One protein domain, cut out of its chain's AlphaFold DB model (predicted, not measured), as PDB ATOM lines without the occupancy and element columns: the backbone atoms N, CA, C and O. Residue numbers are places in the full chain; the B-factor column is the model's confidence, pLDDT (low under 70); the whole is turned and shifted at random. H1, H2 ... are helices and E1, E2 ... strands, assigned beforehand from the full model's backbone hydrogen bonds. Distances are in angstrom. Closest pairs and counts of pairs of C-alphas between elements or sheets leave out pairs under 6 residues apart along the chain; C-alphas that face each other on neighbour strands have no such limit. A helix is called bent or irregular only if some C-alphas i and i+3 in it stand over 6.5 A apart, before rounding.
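Overview. This is residues 56 to 160 of the 168 residues of the protein "ATP phosphoribosyltransferase" of Nitrososphaera sp (UniProt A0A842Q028). A small twisted sheet of four strands has two helices, H2 and H3, packed on one face, with no named helix over the opposite face; the long helix H1 reaches away from this body as an arm and makes much of the length. The 105 printed residues hold H1 E1 H2 E2 E3 H3 E4; the sheet's order is E2 E3 E1 E4, antiparallel, and the class is mixed. The whole is loose, with a radius of gyration of the C-alphas of 18.7 A and spans of 59 by 26 by 20 A.

Along the chain. In the sheet, find E1 at residues 87 to 95, 25.4 A long, E3 at 122 to 130, 25.3 A, E4 at 145 to 151, ending at C-alpha 151 (-38.269, -31.357, 10.394), and E2 at 113 to 116. H2 is residues 96 to 105 and H3 131 to 144, 20.0 A. H1 starts at C-alpha 65 (-71.263, -30.365, 28.307) and runs 28.2 A to residue 84.

Arrangement. Look at N 90 and O 127, 2.8 A, between E1 and E3; N 91 and O 149, 2.9 A, between E1 and E4; and N 115 and O 124, 2.9 A, in the hairpin E2 and E3. The sheet is strongly twisted. H2 and H3 are on the same face, two layers, helices over one sheet face, at heights of 8.4 A and 8.9 A. Both lie over E1, along the strands; H2 is only just not over E3, where 2 of its C-alphas fall. E1, H2, E2 and E3, H3, E4 are split strand-helix-strand units, another strand between their two, with right-handed crossovers. H2 and H3 touch, closest at the C-alphas of Asn 98 and Leu 144, 5.9 A, at a shallow tilt of 30 degrees, opposite ways. H2 is irregular, C-alphas 97 and 100 being 7.4 A apart, and H3 only just, 132 and 135 being 7.0 A apart. Every O i to N i+4 pair is within hydrogen-bond range in H1, but 4 of 6 in H2 and 5 of 10 in H3. H1 is not on the sheet and is apart from H2 and H3.

Size, cuts and confidence. The C-alphas farthest apart, of Lys 60 and Glu 120, are 61.0 A apart. The printed part has no cut and no long link. Mean pLDDT of the printed part is 91.3; residues 108 to 110 are under 70.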
ATOM      1  N   MET A  56     -67.218 -24.240  12.397       91.62
ATOM      2  CA  MET A  56     -68.453 -23.703  12.972       91.62
ATOM      3  C   MET A  56     -69.098 -24.704  13.931       91.62
ATOM      4  O   MET A  56     -69.198 -25.892  13.630       91.62
ATOM      5  N   ALA A  57     -69.589 -24.210  15.068       91.81
ATOM      6  CA  ALA A  57     -70.317 -25.002  16.054       91.81
ATOM      7  C   ALA A  57     -71.697 -24.396  16.339       91.81
ATOM      8  O   ALA A  57     -71.870 -23.179  16.413       91.81
ATOM      9  N   ASN A  58     -72.701 -25.255  16.527       93.69
ATOM     10  CA  ASN A  58     -74.040 -24.814  16.904       93.69
ATOM     11  C   ASN A  58     -74.062 -24.316  18.362       93.69
ATOM     12  O   ASN A  58     -73.648 -25.035  19.271       93.69
ATOM     13  N   ARG A  59     -74.638 -23.129  18.602       92.88
ATOM     14  CA  ARG A  59     -74.714 -22.520  19.945       92.88
ATOM     15  C   ARG A  59     -75.438 -23.382  20.986       92.88
ATOM     16  O   ARG A  59     -75.074 -23.345  22.153       92.88
ATOM     17  N   LYS A  60     -76.456 -24.162  20.603       94.81
ATOM     18  CA  LYS A  60     -77.137 -25.087  21.531       94.81
ATOM     19  C   LYS A  60     -76.233 -26.262  21.895       94.81
ATOM     20  O   LYS A  60     -76.211 -26.658  23.052       94.81
ATOM     21  N   SER A  61     -75.454 -26.774  20.940       93.75
ATOM     22  CA  SER A  61     -74.472 -27.836  21.200       93.75
ATOM     23  C   SER A  61     -73.355 -27.384  22.140       93.75
ATOM     24  O   SER A  61     -72.873 -28.197  22.913       93.75
ATOM     25  N   LEU A  62     -72.981 -26.100  22.134       91.81
ATOM     26  CA  LEU A  62     -71.994 -25.552  23.076       91.81
ATOM     27  C   LEU A  62     -72.489 -25.487  24.531       91.81
ATOM     28  O   LEU A  62     -71.665 -25.382  25.436       91.81
ATOM     29  N   LYS A  63     -73.810 -25.549  24.760       92.06
ATOM     30  CA  LYS A  63     -74.418 -25.589  26.104       92.06
ATOM     31  C   LYS A  63     -74.524 -27.004  26.675       92.06
ATOM     32  O   LYS A  63     -74.753 -27.159  27.868       92.06
ATOM     33  N   ASP A  64     -74.399 -28.019  25.827       95.00
ATOM     34  CA  ASP A  64     -74.381 -29.429  26.208       95.00
ATOM     35  C   ASP A  64     -72.935 -29.805  26.584       95.00
ATOM     36  O   ASP A  64     -72.064 -29.742  25.712       95.00
ATOM     37  N   PRO A  65     -72.640 -30.159  27.852       92.94
ATOM     38  CA  PRO A  65     -71.263 -30.365  28.307       92.94
ATOM     39  C   PRO A  65     -70.506 -31.436  27.518       92.94
ATOM     40  O   PRO A  65     -69.354 -31.223  27.144       92.94
ATOM     41  N   ALA A  66     -71.167 -32.551  27.194       94.88
ATOM     42  CA  ALA A  66     -70.538 -33.656  26.477       94.88
ATOM     43  C   ALA A  66     -70.209 -33.269  25.028       94.88
ATOM     44  O   ALA A  66     -69.140 -33.591  24.509       94.88
ATOM     45  N   LYS A  67     -71.105 -32.531  24.360       94.81
ATOM     46  CA  LYS A  67     -70.840 -32.022  23.005       94.81
ATOM     47  C   LYS A  67     -69.792 -30.918  23.003       94.81
ATOM     48  O   LYS A  67     -68.959 -30.893  22.101       94.81
ATOM     49  N   ARG A  68     -69.821 -30.020  23.991       91.94
ATOM     50  CA  ARG A  68     -68.831 -28.949  24.158       91.94
ATOM     51  C   ARG A  68     -67.422 -29.526  24.261       91.94
ATOM     52  O   ARG A  68     -66.539 -29.056  23.553       91.94
ATOM     53  N   GLU A  69     -67.232 -30.569  25.062       91.44
ATOM     54  CA  GLU A  69     -65.943 -31.259  25.191       91.44
ATOM     55  C   GLU A  69     -65.483 -31.851  23.852       91.44
ATOM     56  O   GLU A  69     -64.374 -31.582  23.398       91.44
ATOM     57  N   LYS A  70     -66.365 -32.555  23.130       92.75
ATOM     58  CA  LYS A  70     -66.025 -33.113  21.807       92.75
ATOM     59  C   LYS A  70     -65.688 -32.045  20.765       92.75
ATOM     60  O   LYS A  70     -64.835 -32.259  19.906       92.75
ATOM     61  N   ILE A  71     -66.343 -30.887  20.829       92.75
ATOM     62  CA  ILE A  71     -66.006 -29.734  19.986       92.75
ATOM     63  C   ILE A  71     -64.620 -29.188  20.360       92.75
ATOM     64  O   ILE A  71     -63.853 -28.840  19.461       92.75
ATOM     65  N   ALA A  72     -64.276 -29.151  21.652       89.50
ATOM     66  CA  ALA A  72     -62.953 -28.743  22.125       89.50
ATOM     67  C   ALA A  72     -61.857 -29.668  21.580       89.50
ATOM     68  O   ALA A  72     -60.877 -29.174  21.025       89.50
ATOM     69  N   ASP A  73     -62.068 -30.988  21.654       90.38
ATOM     70  CA  ASP A  73     -61.150 -32.007  21.127       90.38
ATOM     71  C   ASP A  73     -60.866 -31.775  19.631       90.38
ATOM     72  O   ASP A  73     -59.716 -31.717  19.189       90.38
ATOM     73  N   MET A  74     -61.920 -31.574  18.833       91.31
ATOM     74  CA  MET A  74     -61.794 -31.303  17.396       91.31
ATOM     75  C   MET A  74     -61.070 -29.984  17.120       91.31
ATOM     76  O   MET A  74     -60.211 -29.913  16.238       91.31
ATOM     77  N   MET A  75     -61.395 -28.938  17.881       89.75
ATOM     78  CA  MET A  75     -60.736 -27.643  17.762       89.75
ATOM     79  C   MET A  75     -59.243 -27.749  18.090       89.75
ATOM     80  O   MET A  75     -58.429 -27.188  17.359       89.75
ATOM     81  N   ALA A  76     -58.876 -28.484  19.141       89.31
ATOM     82  CA  ALA A  76     -57.493 -28.732  19.531       89.31
ATOM     83  C   ALA A  76     -56.704 -29.408  18.407       89.31
ATOM     84  O   ALA A  76     -55.619 -28.953  18.039       89.31
ATOM     85  N   LEU A  77     -57.284 -30.451  17.806       91.44
ATOM     86  CA  LEU A  77     -56.658 -31.170  16.704       91.44
ATOM     87  C   LEU A  77     -56.436 -30.259  15.489       91.44
ATOM     88  O   LEU A  77     -55.317 -30.178  14.978       91.44
ATOM     89  N   LEU A  78     -57.473 -29.538  15.056       91.75
ATOM     90  CA  LEU A  78     -57.404 -28.657  13.887       91.75
ATOM     91  C   LEU A  78     -56.437 -27.489  14.105       91.75
ATOM     92  O   LEU A  78     -55.584 -27.234  13.252       91.75
ATOM     93  N   ARG A  79     -56.510 -26.823  15.266       89.31
ATOM     94  CA  ARG A  79     -55.562 -25.764  15.640       89.31
ATOM     95  C   ARG A  79     -54.139 -26.285  15.645       89.31
ATOM     96  O   ARG A  79     -53.260 -25.622  15.107       89.31
ATOM     97  N   GLY A  80     -53.910 -27.486  16.172       91.56
ATOM     98  CA  GLY A  80     -52.560 -28.019  16.228       91.56
ATOM     99  C   GLY A  80     -51.940 -28.286  14.860       91.56
ATOM    100  O   GLY A  80     -50.724 -28.176  14.707       91.56
ATOM    101  N   VAL A  81     -52.750 -28.600  13.844       93.12
ATOM    102  CA  VAL A  81     -52.269 -28.716  12.459       93.12
ATOM    103  C   VAL A  81     -51.922 -27.337  11.900       93.12
ATOM    104  O   VAL A  81     -50.870 -27.173  11.285       93.12
ATOM    105  N   VAL A  82     -52.779 -26.338  12.129       90.81
ATOM    106  CA  VAL A  82     -52.537 -24.952  11.690       90.81
ATOM    107  C   VAL A  82     -51.263 -24.387  12.319       90.81
ATOM    108  O   VAL A  82     -50.457 -23.785  11.613       90.81
ATOM    109  N   GLU A  83     -51.048 -24.621  13.611       89.81
ATOM    110  CA  GLU A  83     -49.840 -24.178  14.306       89.81
ATOM    111  C   GLU A  83     -48.607 -24.967  13.867       89.81
ATOM    112  O   GLU A  83     -47.584 -24.362  13.560       89.81
ATOM    113  N   GLY A  84     -48.709 -26.293  13.718       92.31
ATOM    114  CA  GLY A  84     -47.613 -27.127  13.213       92.31
ATOM    115  C   GLY A  84     -47.061 -26.645  11.867       92.31
ATOM    116  O   GLY A  84     -45.850 -26.526  11.709       92.31
ATOM    117  N   ARG A  85     -47.938 -26.244  10.933       93.31
ATOM    118  CA  ARG A  85     -47.551 -25.729   9.602       93.31
ATOM    119  C   ARG A  85     -46.679 -24.471   9.636       93.31
ATOM    120  O   ARG A  85     -45.956 -24.212   8.677       93.31
ATOM    121  N   LYS A  86     -46.761 -23.675  10.705       92.88
ATOM    122  CA  LYS A  86     -45.995 -22.426  10.859       92.88
ATOM    123  C   LYS A  86     -44.646 -22.645  11.536       92.88
ATOM    124  O   LYS A  86     -43.864 -21.704  11.641       92.88
ATOM    125  N   LYS A  87     -44.375 -23.849  12.041       93.69
ATOM    126  CA  LYS A  87     -43.210 -24.130  12.877       93.69
ATOM    127  C   LYS A  87     -42.254 -25.097  12.205       93.69
ATOM    128  O   LYS A  87     -42.627 -25.875  11.336       93.69
ATOM    129  N   LEU A  88     -41.006 -25.053  12.648       94.88
ATOM    130  CA  LEU A  88     -39.981 -26.027  12.300       94.88
ATOM    131  C   LEU A  88     -39.376 -26.586  13.573       94.88
ATOM    132  O   LEU A  88     -39.134 -25.857  14.532       94.88
ATOM    133  N   HIS A  89     -39.107 -27.882  13.559       94.75
ATOM    134  CA  HIS A  89     -38.367 -28.561  14.602       94.75
ATOM    135  C   HIS A  89     -36.925 -28.725  14.131       94.75
ATOM    136  O   HIS A  89     -36.673 -29.364  13.109       94.75
ATOM    137  N   ILE A  90     -35.986 -28.122  14.853       94.94
ATOM    138  CA  ILE A  90     -34.568 -28.154  14.510       94.94
ATOM    139  C   ILE A  90     -33.770 -28.965  15.525       94.94
ATOM    140  O   ILE A  90     -34.022 -28.902  16.728       94.94
ATOM    141  N   PHE A  91     -32.775 -29.689  15.022       95.81
ATOM    142  CA  PHE A  91     -31.751 -30.361  15.812       95.81
ATOM    143  C   PHE A  91     -30.392 -29.856  15.355       95.81
ATOM    144  O   PHE A  91     -30.144 -29.772  14.155       95.81
ATOM    145  N   VAL A  92     -29.517 -29.523  16.295       95.88
ATOM    146  CA  VAL A  92     -28.139 -29.108  16.017       95.88
ATOM    147  C   VAL A  92     -27.199 -29.686  17.062       95.88
ATOM    148  O   VAL A  92     -27.564 -29.820  18.226       95.88
ATOM    149  N   ASN A  93     -25.964 -29.965  16.673       96.44
ATOM    150  CA  ASN A  93     -24.891 -30.323  17.591       96.44
ATOM    151  C   ASN A  93     -24.035 -29.088  17.872       96.44
ATOM    152  O   ASN A  93     -23.685 -28.340  16.962       96.44
ATOM    153  N   VAL A  94     -23.674 -28.863  19.130       96.31
ATOM    154  CA  VAL A  94     -22.915 -27.693  19.578       96.31
ATOM    155  C   VAL A  94     -21.835 -28.122  20.566       96.31
ATOM    156  O   VAL A  94     -22.059 -28.997  21.403       96.31
ATOM    157  N   ARG A  95     -20.651 -27.507  20.487       96.31
ATOM    158  CA  ARG A  95     -19.622 -27.664  21.525       96.31
ATOM    159  C   ARG A  95     -20.074 -26.964  22.805       96.31
ATOM    160  O   ARG A  95     -20.662 -25.886  22.735       96.31
ATOM    161  N   LYS A  96     -19.752 -27.521  23.976       94.06
ATOM    162  CA  LYS A  96     -20.141 -26.957  25.285       94.06
ATOM    163  C   LYS A  96     -19.753 -25.481  25.445       94.06
ATOM    164  O   LYS A  96     -20.540 -24.710  25.978       94.06
ATOM    165  N   GLU A  97     -18.598 -25.077  24.920       95.44
ATOM    166  CA  GLU A  97     -18.119 -23.683  24.926       95.44
ATOM    167  C   GLU A  97     -19.039 -22.700  24.175       95.44
ATOM    168  O   GLU A  97     -19.159 -21.540  24.563       95.44
ATOM    169  N   ASN A  98     -19.740 -23.163  23.134       94.94
ATOM    170  CA  ASN A  98     -20.634 -22.344  22.312       94.94
ATOM    171  C   ASN A  98     -22.102 -22.433  22.754       94.94
ATOM    172  O   ASN A  98     -22.940 -21.692  22.232       94.94
ATOM    173  N   LEU A  99     -22.426 -23.320  23.701       92.62
ATOM    174  CA  LEU A  99     -23.798 -23.621  24.101       92.62
ATOM    175  C   LEU A  99     -24.529 -22.380  24.623       92.62
ATOM    176  O   LEU A  99     -25.596 -22.053  24.113       92.62
ATOM    177  N   GLU A 100     -23.962 -21.651  25.589       91.62
ATOM    178  CA  GLU A 100     -24.626 -20.458  26.138       91.62
ATOM    179  C   GLU A 100     -24.918 -19.404  25.070       91.62
ATOM    180  O   GLU A 100     -25.977 -18.773  25.073       91.62
ATOM    181  N   ARG A 101     -23.971 -19.201  24.151       92.81
ATOM    182  CA  ARG A 101     -24.120 -18.223  23.078       92.81
ATOM    183  C   ARG A 101     -25.216 -18.644  22.105       92.81
ATOM    184  O   ARG A 101     -26.054 -17.821  21.751       92.81
ATOM    185  N   LEU A 102     -25.253 -19.924  21.735       91.31
ATOM    186  CA  LEU A 102     -26.315 -20.482  20.904       91.31
ATOM    187  C   LEU A 102     -27.692 -20.305  21.564       91.31
ATOM    188  O   LEU A 102     -28.626 -19.853  20.909       91.31
ATOM    189  N   LEU A 103     -27.809 -20.603  22.862       89.94
ATOM    190  CA  LEU A 103     -29.063 -20.473  23.612       89.94
ATOM    191  C   LEU A 103     -29.581 -19.028  23.672       89.94
ATOM    192  O   LEU A 103     -30.790 -18.824  23.646       89.94
ATOM    193  N   LYS A 104     -28.687 -18.031  23.722       89.31
ATOM    194  CA  LYS A 104     -29.051 -16.602  23.674       89.31
ATOM    195  C   LYS A 104     -29.493 -16.143  22.284       89.31
ATOM    196  O   LYS A 104     -30.265 -15.198  22.168       89.31
ATOM    197  N   GLU A 105     -28.973 -16.769  21.232       87.56
ATOM    198  CA  GLU A 105     -29.211 -16.363  19.845       87.56
ATOM    199  C   GLU A 105     -30.423 -17.057  19.189       87.56
ATOM    200  O   GLU A 105     -30.884 -16.591  18.142       87.56
ATOM    201  N   LEU A 106     -30.934 -18.145  19.782       86.69
ATOM    202  CA  LEU A 106     -32.073 -18.916  19.279       86.69
ATOM    203  C   LEU A 106     -33.426 -18.276  19.653       86.69
ATOM    204  O   LEU A 106     -33.708 -18.102  20.840       86.69
ATOM    205  N   PRO A 107     -34.317 -18.020  18.678       77.50
ATOM    206  CA  PRO A 107     -35.685 -17.585  18.930       77.50
ATOM    207  C   PRO A 107     -36.560 -18.811  19.232       77.50
ATOM    208  O   PRO A 107     -37.293 -19.326  18.392       77.50
ATOM    209  N   ALA A 108     -36.402 -19.384  20.422       66.12
ATOM    210  CA  ALA A 108     -37.124 -20.591  20.806       66.12
ATOM    211  C   ALA A 108     -38.454 -20.249  21.501       66.12
ATOM    212  O   ALA A 108     -38.475 -19.465  22.449       66.12
ATOM    213  N   LEU A 109     -39.558 -20.881  21.076       57.16
ATOM    214  CA  LEU A 109     -40.889 -20.727  21.699       57.16
ATOM    215  C   LEU A 109     -40.937 -21.248  23.147       57.16
ATOM    216  O   LEU A 109     -41.729 -20.776  23.958       57.16
ATOM    217  N   LYS A 110     -40.096 -22.238  23.466       63.84
ATOM    218  CA  LYS A 110     -39.881 -22.814  24.803       63.84
ATOM    219  C   LYS A 110     -38.379 -23.024  25.018       63.84
ATOM    220  O   LYS A 110     -37.610 -23.003  24.060       63.84
ATOM    221  N   ARG A 111     -37.949 -23.230  26.270       78.62
ATOM    222  CA  ARG A 111     -36.539 -23.546  26.575       78.62
ATOM    223  C   ARG A 111     -36.110 -24.776  25.751       78.62
ATOM    224  O   ARG A 111     -36.798 -25.792  25.836       78.62
ATOM    225  N   PRO A 112     -35.033 -24.688  24.955       89.69
ATOM    226  CA  PRO A 112     -34.604 -25.784  24.095       89.69
ATOM    227  C   PRO A 112     -34.127 -26.976  24.930       89.69
ATOM    228  O   PRO A 112     -33.560 -26.808  26.013       89.69
ATOM    229  N   THR A 113     -34.331 -28.182  24.409       92.81
ATOM    230  CA  THR A 113     -33.820 -29.410  25.019       92.81
ATOM    231  C   THR A 113     -32.331 -29.519  24.730       92.81
ATOM    232  O   THR A 113     -31.919 -29.405  23.575       92.81
ATOM    233  N   VAL A 114     -31.530 -29.756  25.768       94.56
ATOM    234  CA  VAL A 114     -30.078 -29.929  25.659       94.56
ATOM    235  C   VAL A 114     -29.702 -31.299  26.210       94.56
ATOM    236  O   VAL A 114     -29.974 -31.586  27.374       94.56
ATOM    237  N   SER A 115     -29.051 -32.116  25.385       94.88
ATOM    238  CA  SER A 115     -28.626 -33.471  25.744       94.88
ATOM    239  C   SER A 115     -27.136 -33.662  25.458       94.88
ATOM    240  O   SER A 115     -26.672 -33.235  24.401       94.88
ATOM    241  N   PRO A 116     -26.358 -34.302  26.348       94.69
ATOM    242  CA  PRO A 116     -24.967 -34.639  26.051       94.69
ATOM    243  C   PRO A 116     -24.888 -35.656  24.904       94.69
ATOM    244  O   PRO A 116     -25.738 -36.542  24.802       94.69
ATOM    245  N   LEU A 117     -23.878 -35.526  24.040       93.56
ATOM    246  CA  LEU A 117     -23.585 -36.525  23.005       93.56
ATOM    247  C   LEU A 117     -22.590 -37.572  23.521       93.56
ATOM    248  O   LEU A 117     -21.994 -37.406  24.584       93.56
ATOM    249  N   SER A 118     -22.410 -38.652  22.755       94.19
ATOM    250  CA  SER A 118     -21.412 -39.691  23.044       94.19
ATOM    251  C   SER A 118     -19.976 -39.167  22.986       94.19
ATOM    252  O   SER A 118     -19.110 -39.679  23.688       94.19
ATOM    253  N   GLU A 119     -19.722 -38.153  22.156       92.88
ATOM    254  CA  GLU A 119     -18.445 -37.446  22.121       92.88
ATOM    255  C   GLU A 119     -18.381 -36.410  23.249       92.88
ATOM    256  O   GLU A 119     -19.251 -35.540  23.385       92.88
ATOM    257  N   GLU A 120     -17.327 -36.489  24.061       92.62
ATOM    258  CA  GLU A 120     -17.127 -35.569  25.172       92.62
ATOM    259  C   GLU A 120     -16.956 -34.123  24.680       92.62
ATOM    260  O   GLU A 120     -16.342 -33.841  23.655       92.62
ATOM    261  N   GLY A 121     -17.539 -33.175  25.417       93.44
ATOM    262  CA  GLY A 121     -17.500 -31.757  25.051       93.44
ATOM    263  C   GLY A 121     -18.574 -31.320  24.051       93.44
ATOM    264  O   GLY A 121     -18.658 -30.124  23.766       93.44
ATOM    265  N   TRP A 122     -19.441 -32.228  23.591       96.44
ATOM    266  CA  TRP A 122     -20.555 -31.911  22.696       96.44
ATOM    267  C   TRP A 122     -21.933 -32.095  23.331       96.44
ATOM    268  O   TRP A 122     -22.150 -32.919  24.223       96.44
ATOM    269  N   CYS A 123     -22.888 -31.315  22.834       96.31
ATOM    270  CA  CYS A 123     -24.297 -31.402  23.183       96.31
ATOM    271  C   CYS A 123     -25.166 -31.337  21.924       96.31
ATOM    272  O   CYS A 123     -24.878 -30.581  20.999       96.31
ATOM    273  N   GLY A 124     -26.248 -32.106  21.905       95.88
ATOM    274  CA  GLY A 124     -27.354 -31.932  20.977       95.88
ATOM    275  C   GLY A 124     -28.334 -30.912  21.545       95.88
ATOM    276  O   GLY A 124     -28.711 -30.992  22.715       95.88
ATOM    277  N   VAL A 125     -28.743 -29.955  20.722       94.88
ATOM    278  CA  VAL A 125     -29.776 -28.969  21.028       94.88
ATOM    279  C   VAL A 125     -30.941 -29.188  20.083       94.88
ATOM    280  O   VAL A 125     -30.776 -29.239  18.865       94.88
ATOM    281  N   ASN A 126     -32.124 -29.304  20.661       93.88
ATOM    282  CA  ASN A 126     -33.371 -29.505  19.955       93.88
ATOM    283  C   ASN A 126     -34.350 -28.397  20.353       93.88
ATOM    284  O   ASN A 126     -34.515 -28.114  21.543       93.88
ATOM    285  N   THR A 127     -35.003 -27.781  19.367       93.06
ATOM    286  CA  THR A 127     -36.065 -26.809  19.640       93.06
ATOM    287  C   THR A 127     -37.046 -26.628  18.487       93.06
ATOM    288  O   THR A 127     -36.780 -27.019  17.351       93.06
ATOM    289  N   VAL A 128     -38.173 -25.984  18.786       92.94
ATOM    290  CA  VAL A 128     -39.169 -25.549  17.807       92.94
ATOM    291  C   VAL A 128     -39.073 -24.036  17.619       92.94
ATOM    292  O   VAL A 128     -39.105 -23.276  18.590       92.94
ATOM    293  N   ILE A 129     -38.991 -23.611  16.362       92.75
ATOM    294  CA  ILE A 129     -38.890 -22.209  15.938       92.75
ATOM    295  C   ILE A 129     -40.024 -21.851  14.978       92.75
ATOM    296  O   ILE A 129     -40.674 -22.738  14.414       92.75
ATOM    297  N   ASP A 130     -40.236 -20.558  14.743       92.69
ATOM    298  CA  ASP A 130     -41.081 -20.118  13.637       92.69
ATOM    299  C   ASP A 130     -40.401 -20.356  12.282       92.69
ATOM    300  O   ASP A 130     -39.203 -20.113  12.109       92.69
ATOM    301  N   LYS A 131     -41.169 -20.825  11.293       93.12
ATOM    302  CA  LYS A 131     -40.663 -21.095   9.942       93.12
ATOM    303  C   LYS A 131     -40.116 -19.827   9.279       93.12
ATOM    304  O   LYS A 131     -39.145 -19.916   8.531       93.12
ATOM    305  N   ASN A 132     -40.668 -18.656   9.599       92.75
ATOM    306  CA  ASN A 132     -40.211 -17.381   9.040       92.75
ATOM    307  C   ASN A 132     -38.852 -16.933   9.601       92.75
ATOM    308  O   ASN A 132     -38.113 -16.210   8.939       92.75
ATOM    309  N   GLU A 133     -38.485 -17.390  10.798       91.62
ATOM    310  CA  GLU A 133     -37.210 -17.043  11.434       91.62
ATOM    311  C   GLU A 133     -36.061 -17.953  10.993       91.62
ATOM    312  O   GLU A 133     -34.890 -17.639  11.217       91.62
ATOM    313  N   PHE A 134     -36.369 -19.065  10.323       92.88
ATOM    314  CA  PHE A 134     -35.385 -20.075   9.944       92.88
ATOM    315  C   PHE A 134     -34.218 -19.496   9.137       92.88
ATOM    316  O   PHE A 134     -33.052 -19.703   9.477       92.88
ATOM    317  N   ILE A 135     -34.517 -18.710   8.101       92.50
ATOM    318  CA  ILE A 135     -33.488 -18.109   7.240       92.50
ATOM    319  C   ILE A 135     -32.590 -17.152   8.043       92.50
ATOM    320  O   ILE A 135     -31.385 -17.085   7.797       92.50
ATOM    321  N   LEU A 136     -33.147 -16.461   9.043       90.81
ATOM    322  CA  LEU A 136     -32.417 -15.502   9.877       90.81
ATOM    323  C   LEU A 136     -31.438 -16.188  10.839       90.81
ATOM    324  O   LEU A 136     -30.382 -15.632  11.148       90.81
ATOM    325  N   ILE A 137     -31.761 -17.394  11.315       91.44
ATOM    326  CA  ILE A 137     -30.921 -18.109  12.284       91.44
ATOM    327  C   ILE A 137     -29.822 -18.946  11.628       91.44
ATOM    328  O   ILE A 137     -28.773 -19.148  12.238       91.44
ATOM    329  N   VAL A 138     -30.005 -19.405  10.384       93.62
ATOM    330  CA  VAL A 138     -29.040 -20.277   9.687       93.62
ATOM    331  C   VAL A 138     -27.606 -19.714   9.690       93.62
ATOM    332  O   VAL A 138     -26.685 -20.463  10.027       93.62
ATOM    333  N   PRO A 139     -27.352 -18.418   9.404       93.94
ATOM    334  CA  PRO A 139     -26.002 -17.853   9.472       93.94
ATOM    335  C   PRO A 139     -25.369 -17.905  10.868       93.94
ATOM    336  O   PRO A 139     -24.155 -18.071  10.982       93.94
ATOM    337  N   LYS A 140     -26.176 -17.763  11.926       91.81
ATOM    338  CA  LYS A 140     -25.725 -17.853  13.323       91.81
ATOM    339  C   LYS A 140     -25.386 -19.296  13.680       91.81
ATOM    340  O   LYS A 140     -24.290 -19.573  14.165       91.81
ATOM    341  N   LEU A 141     -26.278 -20.226  13.328       93.00
ATOM    342  CA  LEU A 141     -26.077 -21.662  13.519       93.00
ATOM    343  C   LEU A 141     -24.798 -22.149  12.838       93.00
ATOM    344  O   LEU A 141     -24.022 -22.858  13.464       93.00
ATOM    345  N   ARG A 142     -24.508 -21.691  11.614       94.50
ATOM    346  CA  ARG A 142     -23.270 -22.033  10.891       94.50
ATOM    347  C   ARG A 142     -21.979 -21.640  11.617       94.50
ATOM    348  O   ARG A 142     -20.942 -22.225  11.328       94.50
ATOM    349  N   LYS A 143     -22.014 -20.632  12.496       94.88
ATOM    350  CA  LYS A 143     -20.839 -20.172  13.257       94.88
ATOM    351  C   LYS A 143     -20.667 -20.906  14.585       94.88
ATOM    352  O   LYS A 143     -19.556 -20.956  15.096       94.88
ATOM    353  N   LEU A 144     -21.759 -21.411  15.158       93.62
ATOM    354  CA  LEU A 144     -21.793 -21.900  16.539       93.62
ATOM    355  C   LEU A 144     -22.003 -23.413  16.637       93.62
ATOM    356  O   LEU A 144     -21.563 -24.021  17.608       93.62
ATOM    357  N   ALA A 145     -22.663 -24.013  15.648       94.69
ATOM    358  CA  ALA A 145     -23.169 -25.376  15.685       94.69
ATOM    359  C   ALA A 145     -22.894 -26.133  14.371       94.69
ATOM    360  O   ALA A 145     -22.449 -25.570  13.370       94.69
ATOM    361  N   GLN A 146     -23.161 -27.437  14.385       94.56
ATOM    362  CA  GLN A 146     -22.963 -28.368  13.277       94.56
ATOM    363  C   GLN A 146     -24.147 -29.333  13.161       94.56
ATOM    364  O   GLN A 146     -24.898 -29.523  14.114       94.56
ATOM    365  N   GLY A 147     -24.310 -29.958  11.991       93.31
ATOM    366  CA  GLY A 147     -25.308 -31.016  11.802       93.31
ATOM    367  C   GLY A 147     -26.755 -30.548  11.981       93.31
ATOM    368  O   GLY A 147     -27.523 -31.215  12.666       93.31
ATOM    369  N   LEU A 148     -27.117 -29.398  11.400       95.50
ATOM    370  CA  LEU A 148     -28.495 -28.903  11.417       95.50
ATOM    371  C   LEU A 148     -29.428 -29.864  10.669       95.50
ATOM    372  O   LEU A 148     -29.303 -30.035   9.458       95.50
ATOM    373  N   VAL A 149     -30.394 -30.426  11.389       96.62
ATOM    374  CA  VAL A 149     -31.519 -31.190  10.841       96.62
ATOM    375  C   VAL A 149     -32.792 -30.388  11.058       96.62
ATOM    376  O   VAL A 149     -32.995 -29.822  12.130       96.62
ATOM    377  N   VAL A 150     -33.649 -30.343  10.041       96.62
ATOM    378  CA  VAL A 150     -34.906 -29.592  10.057       96.62
ATOM    379  C   VAL A 150     -36.042 -30.544   9.727       96.62
ATOM    380  O   VAL A 150     -35.987 -31.246   8.720       96.62
ATOM    381  N   LEU A 151     -37.067 -30.556  10.570       96.56
ATOM    382  CA  LEU A 151     -38.269 -31.357  10.394       96.56
ATOM    383  C   LEU A 151     -39.501 -30.457  10.447       96.56
ATOM    384  O   LEU A 151     -39.583 -29.541  11.269       96.56
ATOM    385  N   GLU A 152     -40.481 -30.754   9.599       95.50
ATOM    386  CA  GLU A 152     -41.790 -30.111   9.649       95.50
ATOM    387  C   GLU A 152     -42.714 -30.927  10.566       95.50
ATOM    388  O   GLU A 152     -43.028 -32.085  10.266       95.50
ATOM    389  N   PRO A 153     -43.138 -30.375  11.713       93.56
ATOM    390  CA  PRO A 153     -44.059 -31.069  12.590       93.56
ATOM    391  C   PRO A 153     -45.438 -31.131  11.931       93.56
ATOM    392  O   PRO A 153     -46.025 -30.112  11.574       93.56
ATOM    393  N   ARG A 154     -46.005 -32.339  11.830       93.38
ATOM    394  CA  ARG A 154     -47.370 -32.520  11.307       93.38
ATOM    395  C   ARG A 154     -48.411 -31.785  12.156       93.38
ATOM    396  O   ARG A 154     -49.433 -31.338  11.641       93.38
ATOM    397  N   GLN A 155     -48.176 -31.728  13.465       91.56
ATOM    398  CA  GLN A 155     -49.107 -31.180  14.438       91.56
ATOM    399  C   GLN A 155     -48.360 -30.751  15.704       91.56
ATOM    400  O   GLN A 155     -47.484 -31.476  16.174       91.56
ATOM    401  N   ILE A 156     -48.728 -29.603  16.268       90.38
ATOM    402  CA  ILE A 156     -48.269 -29.127  17.578       90.38
ATOM    403  C   ILE A 156     -49.510 -28.809  18.401       90.38
ATOM    404  O   ILE A 156     -50.243 -27.895  18.052       90.38
ATOM    405  N   LEU A 157     -49.766 -29.556  19.473       88.31
ATOM    406  CA  LEU A 157     -50.953 -29.368  20.308       88.31
ATOM    407  C   LEU A 157     -50.620 -28.466  21.506       88.31
ATOM    408  O   LEU A 157     -49.900 -28.914  22.401       88.31
ATOM    409  N   PRO A 158     -51.128 -27.222  21.566       73.19
ATOM    410  CA  PRO A 158     -51.003 -26.388  22.754       73.19
ATOM    411  C   PRO A 158     -52.050 -26.837  23.780       73.19
ATOM    412  O   PRO A 158     -53.110 -26.232  23.912       73.19
ATOM    413  N   LEU A 159     -51.774 -27.953  24.462       73.50
ATOM    414  CA  LEU A 159     -52.719 -28.597  25.386       73.50
ATOM    415  C   LEU A 159     -53.202 -27.654  26.502       73.50
ATOM    416  O   LEU A 159     -54.333 -27.776  26.960       73.50
ATOM    417  N   ASP A 160     -52.372 -26.678  26.869       70.81
ATOM    418  CA  ASP A 160     -52.616 -25.734  27.961       70.81
ATOM    419  C   ASP A 160     -53.484 -24.524  27.542       70.81
ATOM    420  O   ASP A 160     -53.937 -23.761  28.392       70.81
TER     421      ASP A 160